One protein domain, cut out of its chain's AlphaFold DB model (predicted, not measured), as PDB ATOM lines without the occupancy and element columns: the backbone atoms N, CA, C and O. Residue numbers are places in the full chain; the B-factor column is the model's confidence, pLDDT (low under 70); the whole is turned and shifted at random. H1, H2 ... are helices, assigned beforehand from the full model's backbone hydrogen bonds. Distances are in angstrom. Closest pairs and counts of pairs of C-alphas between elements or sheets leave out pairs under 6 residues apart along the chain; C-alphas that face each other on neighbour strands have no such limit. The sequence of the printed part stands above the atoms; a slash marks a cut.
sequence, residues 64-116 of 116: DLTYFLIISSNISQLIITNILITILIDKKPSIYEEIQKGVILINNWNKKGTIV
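This is residues 64 to 116 of the 116 residues of the protein "Putative transcriptional regulator" of Spiroplasma phoeniceum P40 (UniProt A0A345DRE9). Two long helices, H1 and H2, meet near their ends and make an open V in one flat layer, with the tight link of residues 92 and 93 at its point. H1 is the longer arm and H2 the shorter, and beyond the point the space between the arms is empty. The printed part has 53 residues with two named helices, H1 then H2 along the chain, and no named strand; the class is all helix. The whole is extended, with a radius of gyration of the C-alphas of 16.4 A, and spans 47 by 32 by 9 A.

Begin with H1, residues 66 to 91, the longest helix. From its last residue, a tight link of 2 residues leads to H2, residues 94 to 112. Look at Ile 89 and Ile 95 for the closest C-alphas of the two helices, 6.4 A apart. H1 and H2 are close but not clearly touching, with 2 pairs of C-alphas within 8 A. Their lines stand at a steep tilt of 56 degrees, and they run opposite ways. Their centres are 22.3 A apart. Along the backbone, 21 of 22 O i to N i+4 pairs in H1 and 14 of 15 in H2 are within hydrogen-bond range.

Find C-alpha 66 at (41.798, 82.444, 22.105); from there H1 runs 38.4 A to C-alpha 91 at (17.404, 92.435, 49.959). H2 runs 28.2 A from C-alpha 94 to C-alpha 112 at (24.673, 59.399, 52.548).

The C-alphas of Asp 64 and Val 116, the two farthest apart, are 47.9 A from each other. Residues 64 to 87 and 90 to 95 stand free. The printed part has no cut and ends at the chain's last residue, 116. Its mean pLDDT is 84.9; look for values under 70 at residues 64 to 67 and 114 to 116.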
ATOM      1  N   ASP A  64      43.637  88.665  24.441       56.78
ATOM      2  CA  ASP A  64      44.906  88.342  23.759       56.78
ATOM      3  C   ASP A  64      45.223  86.860  23.513       56.78
ATOM      4  O   ASP A  64      46.183  86.552  22.813       56.78
ATOM      5  N   LEU A  65      44.430  85.908  24.009       65.00
ATOM      6  CA  LEU A  65      44.650  84.482  23.728       65.00
ATOM      7  C   LEU A  65      43.305  83.762  23.596       65.00
ATOM      8  O   LEU A  65      42.473  83.813  24.502       65.00
ATOM      9  N   THR A  66      43.087  83.065  22.477       64.38
ATOM     10  CA  THR A  66      41.798  82.444  22.105       64.38
ATOM     11  C   THR A  66      41.219  81.527  23.183       64.38
ATOM     12  O   THR A  66      40.007  81.527  23.395       64.38
ATOM     13  N   TYR A  67      42.061  80.795  23.917       64.75
ATOM     14  CA  TYR A  67      41.616  79.928  25.012       64.75
ATOM     15  C   TYR A  67      41.224  80.718  26.274       64.75
ATOM     16  O   TYR A  67      40.179  80.483  26.883       64.75
ATOM     17  N   PHE A  68      42.021  81.726  26.632       76.19
ATOM     18  CA  PHE A  68      41.760  82.572  27.798       76.19
ATOM     19  C   PHE A  68      40.566  83.505  27.592       76.19
ATOM     20  O   PHE A  68      39.905  83.877  28.557       76.19
ATOM     21  N   LEU A  69      40.227  83.818  26.341       80.56
ATOM     22  CA  LEU A  69      39.082  84.639  25.960       80.56
ATOM     23  C   LEU A  69      37.739  84.060  26.448       80.56
ATOM     24  O   LEU A  69      36.859  84.815  26.889       80.56
ATOM     25  N   ILE A  70      37.565  82.739  26.338       83.69
ATOM     26  CA  ILE A  70      36.352  82.024  26.772       83.69
ATOM     27  C   ILE A  70      36.358  81.882  28.291       83.69
ATOM     28  O   ILE A  70      35.376  82.236  28.940       83.69
ATOM     29  N   ILE A  71      37.483  81.440  28.860       87.56
ATOM     30  CA  ILE A  71      37.637  81.268  30.309       87.56
ATOM     31  C   ILE A  71      37.389  82.591  31.037       87.56
ATOM     32  O   ILE A  71      36.558  82.645  31.937       87.56
ATOM     33  N   SER A  72      38.037  83.676  30.605       89.31
ATOM     34  CA  SER A  72      37.855  85.015  31.172       89.31
ATOM     35  C   SER A  72      36.396  85.455  31.100       89.31
ATOM     36  O   SER A  72      35.860  85.966  32.077       89.31
ATOM     37  N   SER A  73      35.726  85.212  29.971       89.56
ATOM     38  CA  SER A  73      34.308  85.532  29.824       89.56
ATOM     39  C   SER A  73      33.428  84.752  30.799       89.56
ATOM     40  O   SER A  73      32.546  85.342  31.420       89.56
ATOM     41  N   ASN A  74      33.667  83.450  30.948       90.69
ATOM     42  CA  ASN A  74      32.902  82.602  31.860       90.69
ATOM     43  C   ASN A  74      33.148  82.998  33.321       90.69
ATOM     44  O   ASN A  74      32.194  83.100  34.085       90.69
ATOM     45  N   ILE A  75      34.396  83.302  33.696       92.81
ATOM     46  CA  ILE A  75      34.736  83.821  35.030       92.81
ATOM     47  C   ILE A  75      33.976  85.122  35.305       92.81
ATOM     48  O   ILE A  75      33.322  85.236  36.340       92.81
ATOM     49  N   SER A  76      33.992  86.082  34.374       93.94
ATOM     50  CA  SER A  76      33.261  87.342  34.553       93.94
ATOM     51  C   SER A  76      31.754  87.109  34.715       93.94
ATOM     52  O   SER A  76      31.133  87.703  35.592       93.94
ATOM     53  N   GLN A  77      31.158  86.211  33.925       94.12
ATOM     54  CA  GLN A  77      29.737  85.862  34.045       94.12
ATOM     55  C   GLN A  77      29.402  85.164  35.376       94.12
ATOM     56  O   GLN A  77      28.354  85.448  35.962       94.12
ATOM     57  N   LEU A  78      30.290  84.307  35.890       95.75
ATOM     58  CA  LEU A  78      30.149  83.696  37.218       95.75
ATOM     59  C   LEU A  78      30.202  84.749  38.329       95.75
ATOM     60  O   LEU A  78      29.354  84.735  39.219       95.75
ATOM     61  N   ILE A  79      31.140  85.698  38.254       95.69
ATOM     62  CA  ILE A  79      31.251  86.799  39.224       95.69
ATOM     63  C   ILE A  79      29.978  87.650  39.221       95.69
ATOM     64  O   ILE A  79      29.427  87.935  40.283       95.69
ATOM     65  N   ILE A  80      29.473  88.018  38.040       95.88
ATOM     66  CA  ILE A  80      28.217  88.769  37.897       95.88
ATOM     67  C   ILE A  80      27.053  88.001  38.519       95.88
ATOM     68  O   ILE A  80      26.261  88.580  39.259       95.88
ATOM     69  N   THR A  81      26.964  86.698  38.254       95.88
ATOM     70  CA  THR A  81      25.923  85.839  38.831       95.88
ATOM     71  C   THR A  81      26.004  85.835  40.355       95.88
ATOM     72  O   THR A  81      24.983  86.015  41.017       95.88
ATOM     73  N   ASN A  82      27.210  85.718  40.916       95.38
ATOM     74  CA  ASN A  82      27.417  85.784  42.358       95.38
ATOM     75  C   ASN A  82      26.968  87.134  42.937       95.38
ATOM     76  O   ASN A  82      26.205  87.150  43.894       95.38
ATOM     77  N   ILE A  83      27.352  88.255  42.316       95.50
ATOM     78  CA  ILE A  83      26.932  89.602  42.746       95.50
ATOM     79  C   ILE A  83      25.403  89.724  42.750       95.50
ATOM     80  O   ILE A  83      24.829  90.201  43.728       95.50
ATOM     81  N   LEU A  84      24.736  89.278  41.680       92.81
ATOM     82  CA  LEU A  84      23.275  89.321  41.583       92.81
ATOM     83  C   LEU A  84      22.618  88.511  42.704       92.81
ATOM     84  O   LEU A  84      21.708  89.012  43.361       92.81
ATOM     85  N   ILE A  85      23.101  87.293  42.959       91.50
ATOM     86  CA  ILE A  85      22.588  86.437  44.034       91.50
ATOM     87  C   ILE A  85      22.837  87.077  45.404       91.50
ATOM     88  O   ILE A  85      21.912  87.148  46.209       91.50
ATOM     89  N   THR A  86      24.041  87.595  45.668       92.50
ATOM     90  CA  THR A  86      24.369  88.258  46.939       92.50
ATOM     91  C   THR A  86      23.440  89.441  47.209       92.50
ATOM     92  O   THR A  86      22.879  89.529  48.298       92.50
ATOM     93  N   ILE A  87      23.208  90.305  46.216       92.62
ATOM     94  CA  ILE A  87      22.291  91.449  46.354       92.62
ATOM     95  C   ILE A  87      20.850  90.978  46.598       92.62
ATOM     96  O   ILE A  87      20.117  91.602  47.362       92.62
ATOM     97  N   LEU A  88      20.418  89.893  45.949       90.38
ATOM     98  CA  LEU A  88      19.075  89.342  46.155       90.38
ATOM     99  C   LEU A  88      18.891  88.783  47.570       90.38
ATOM    100  O   LEU A  88      17.840  89.019  48.165       90.38
ATOM    101  N   ILE A  89      19.899  88.089  48.104       90.56
ATOM    102  CA  ILE A  89      19.890  87.564  49.476       90.56
ATOM    103  C   ILE A  89      19.864  88.718  50.483       90.56
ATOM    104  O   ILE A  89      19.042  88.701  51.394       90.56
ATOM    105  N   ASP A  90      20.697  89.741  50.281       91.06
ATOM    106  CA  ASP A  90      20.751  90.926  51.147       91.06
ATOM    107  C   ASP A  90      19.399  91.659  51.201       91.06
ATOM    108  O   ASP A  90      18.891  91.998  52.268       91.06
ATOM    109  N   LYS A  91      18.733  91.808  50.046       92.31
ATOM    110  CA  LYS A  91      17.404  92.435  49.959       92.31
ATOM    111  C   LYS A  91      16.261  91.579  50.496       92.31
ATOM    112  O   LYS A  91      15.184  92.116  50.761       92.31
ATOM    113  N   LYS A  92      16.442  90.263  50.596       91.62
ATOM    114  CA  LYS A  92      15.418  89.329  51.078       91.62
ATOM    115  C   LYS A  92      16.036  88.314  52.044       91.62
ATOM    116  O   LYS A  92      16.155  87.140  51.688       91.62
ATOM    117  N   PRO A  93      16.355  88.727  53.284       84.94
ATOM    118  CA  PRO A  93      17.009  87.852  54.257       84.94
ATOM    119  C   PRO A  93      16.225  86.570  54.553       84.94
ATOM    120  O   PRO A  93      16.826  85.539  54.823       84.94
ATOM    121  N   SER A  94      14.894  86.586  54.428       86.88
ATOM    122  CA  SER A  94      14.050  85.395  54.605       86.88
ATOM    123  C   SER A  94      14.373  84.259  53.622       86.88
ATOM    124  O   SER A  94      14.135  83.098  53.935       86.88
ATOM    125  N   ILE A  95      14.943  84.564  52.448       86.62
ATOM    126  CA  ILE A  95      15.389  83.553  51.472       86.62
ATOM    127  C   ILE A  95      16.615  82.790  51.994       86.62
ATOM    128  O   ILE A  95      16.845  81.644  51.611       86.62
ATOM    129  N   TYR A  96      17.394  83.387  52.898       83.75
ATOM    130  CA  TYR A  96      18.581  82.746  53.458       83.75
ATOM    131  C   TYR A  96      18.246  81.416  54.145       83.75
ATOM    132  O   TYR A  96      18.962  80.432  53.960       83.75
ATOM    133  N   GLU A  97      17.120  81.349  54.859       84.38
ATOM    134  CA  GLU A  97      16.652  80.115  55.500       84.38
ATOM    135  C   GLU A  97      16.324  79.012  54.478       84.38
ATOM    136  O   GLU A  97      16.612  77.837  54.709       84.38
ATOM    137  N   GLU A  98      15.762  79.365  53.317       85.88
ATOM    138  CA  GLU A  98      15.516  78.406  52.231       85.88
ATOM    139  C   GLU A  98      16.826  77.902  51.613       85.88
ATOM    140  O   GLU A  98      16.982  76.701  51.376       85.88
ATOM    141  N   ILE A  99      17.804  78.792  51.423       87.00
ATOM    142  CA  ILE A  99      19.136  78.422  50.926       87.00
ATOM    143  C   ILE A  99      19.824  77.465  51.906       87.00
ATOM    144  O   ILE A  99      20.404  76.464  51.478       87.00
ATOM    145  N   GLN A 100      19.721  77.709  53.216       86.88
ATOM    146  CA  GLN A 100      20.274  76.814  54.237       86.88
ATOM    147  C   GLN A 100      19.679  75.403  54.164       86.88
ATOM    148  O   GLN A 100      20.423  74.425  54.267       86.88
ATOM    149  N   LYS A 101      18.369  75.271  53.917       87.00
ATOM    150  CA  LYS A 101      17.738  73.957  53.686       87.00
ATOM    151  C   LYS A 101      18.349  73.256  52.470       87.00
ATOM    152  O   LYS A 101      18.679  72.074  52.551       87.00
ATOM    153  N   GLY A 102      18.583  73.988  51.380       85.50
ATOM    154  CA  GLY A 102      19.287  73.473  50.199       85.50
ATOM    155  C   GLY A 102      20.704  72.974  50.509       85.50
ATOM    156  O   GLY A 102      21.100  71.899  50.057       85.50
ATOM    157  N   VAL A 103      21.452  73.701  51.345       86.88
ATOM    158  CA  VAL A 103      22.796  73.292  51.795       86.88
ATOM    159  C   VAL A 103      22.744  71.993  52.605       86.88
ATOM    160  O   VAL A 103      23.585  71.113  52.412       86.88
ATOM    161  N   ILE A 104      21.753  71.839  53.487       86.00
ATOM    162  CA  ILE A 104      21.554  70.603  54.259       86.00
ATOM    163  C   ILE A 104      21.284  69.421  53.321       86.00
ATOM    164  O   ILE A 104      21.909  68.374  53.484       86.00
ATOM    165  N   LEU A 105      20.433  69.599  52.306       85.44
ATOM    166  CA  LEU A 105      20.138  68.555  51.317       85.44
ATOM    167  C   LEU A 105      21.391  68.111  50.551       85.44
ATOM    168  O   LEU A 105      21.647  66.914  50.434       85.44
ATOM    169  N   ILE A 106      22.214  69.055  50.083       86.31
ATOM    170  CA  ILE A 106      23.476  68.742  49.390       86.31
ATOM    171  C   ILE A 106      24.448  68.016  50.328       86.31
ATOM    172  O   ILE A 106      25.099  67.049  49.933       86.31
ATOM    173  N   ASN A 107      24.535  68.439  51.589       85.69
ATOM    174  CA  ASN A 107      25.377  67.771  52.579       85.69
ATOM    175  C   ASN A 107      24.907  66.341  52.869       85.69
ATOM    176  O   ASN A 107      25.741  65.444  53.012       85.69
ATOM    177  N   ASN A 108      23.594  66.119  52.938       84.31
ATOM    178  CA  ASN A 108      23.019  64.788  53.103       84.31
ATOM    179  C   ASN A 108      23.326  63.910  51.889       84.31
ATOM    180  O   ASN A 108      23.808  62.791  52.069       84.31
ATOM    181  N   TRP A 109      23.177  64.447  50.675       86.50
ATOM    182  CA  TRP A 109      23.552  63.753  49.445       86.50
ATOM    183  C   TRP A 109      25.026  63.342  49.447       86.50
ATOM    184  O   TRP A 109      25.343  62.170  49.261       86.50
ATOM    185  N   ASN A 110      25.931  64.276  49.744       86.44
ATOM    186  CA  ASN A 110      27.372  64.019  49.729       86.44
ATOM    187  C   ASN A 110      27.811  62.991  50.782       86.44
ATOM    188  O   ASN A 110      28.786  62.275  50.567       86.44
ATOM    189  N   LYS A 111      27.120  62.919  51.927       86.88
ATOM    190  CA  LYS A 111      27.469  61.999  53.022       86.88
ATOM    191  C   LYS A 111      26.792  60.635  52.919       86.88
ATOM    192  O   LYS A 111      27.383  59.644  53.335       86.88
ATOM    193  N   LYS A 112      25.541  60.588  52.459       82.50
ATOM    194  CA  LYS A 112      24.673  59.399  52.548       82.50
ATOM    195  C   LYS A 112      24.211  58.873  51.190       82.50
ATOM    196  O   LYS A 112      23.616  57.803  51.144       82.50
ATOM    197  N   GLY A 113      24.449  59.609  50.103       75.56
ATOM    198  CA  GLY A 113      23.920  59.283  48.777       75.56
ATOM    199  C   GLY A 113      22.395  59.412  48.678       75.56
ATOM    200  O   GLY A 113      21.796  58.824  47.783       75.56
ATOM    201  N   THR A 114      21.751  60.132  49.602       60.22
ATOM    202  CA  THR A 114      20.290  60.272  49.655       60.22
ATOM    203  C   THR A 114      19.863  61.730  49.804       60.22
ATOM    204  O   THR A 114      20.519  62.520  50.484       60.22
ATOM    205  N   ILE A 115      18.750  62.084  49.149       58.47
ATOM    206  CA  ILE A 115      18.062  63.376  49.290       58.47
ATOM    207  C   ILE A 115      16.898  63.150  50.263       58.47
ATOM    208  O   ILE A 115      15.773  62.904  49.836       58.47
ATOM    209  N   VAL A 116      17.187  63.124  51.563       58.41
ATOM    210  CA  VAL A 116      16.173  63.085  52.635       58.41
ATOM    211  C   VAL A 116      16.525  64.133  53.675       58.41
ATOM    212  O   VAL A 116      17.732  64.240  54.009       58.41
TER     213      VAL A 116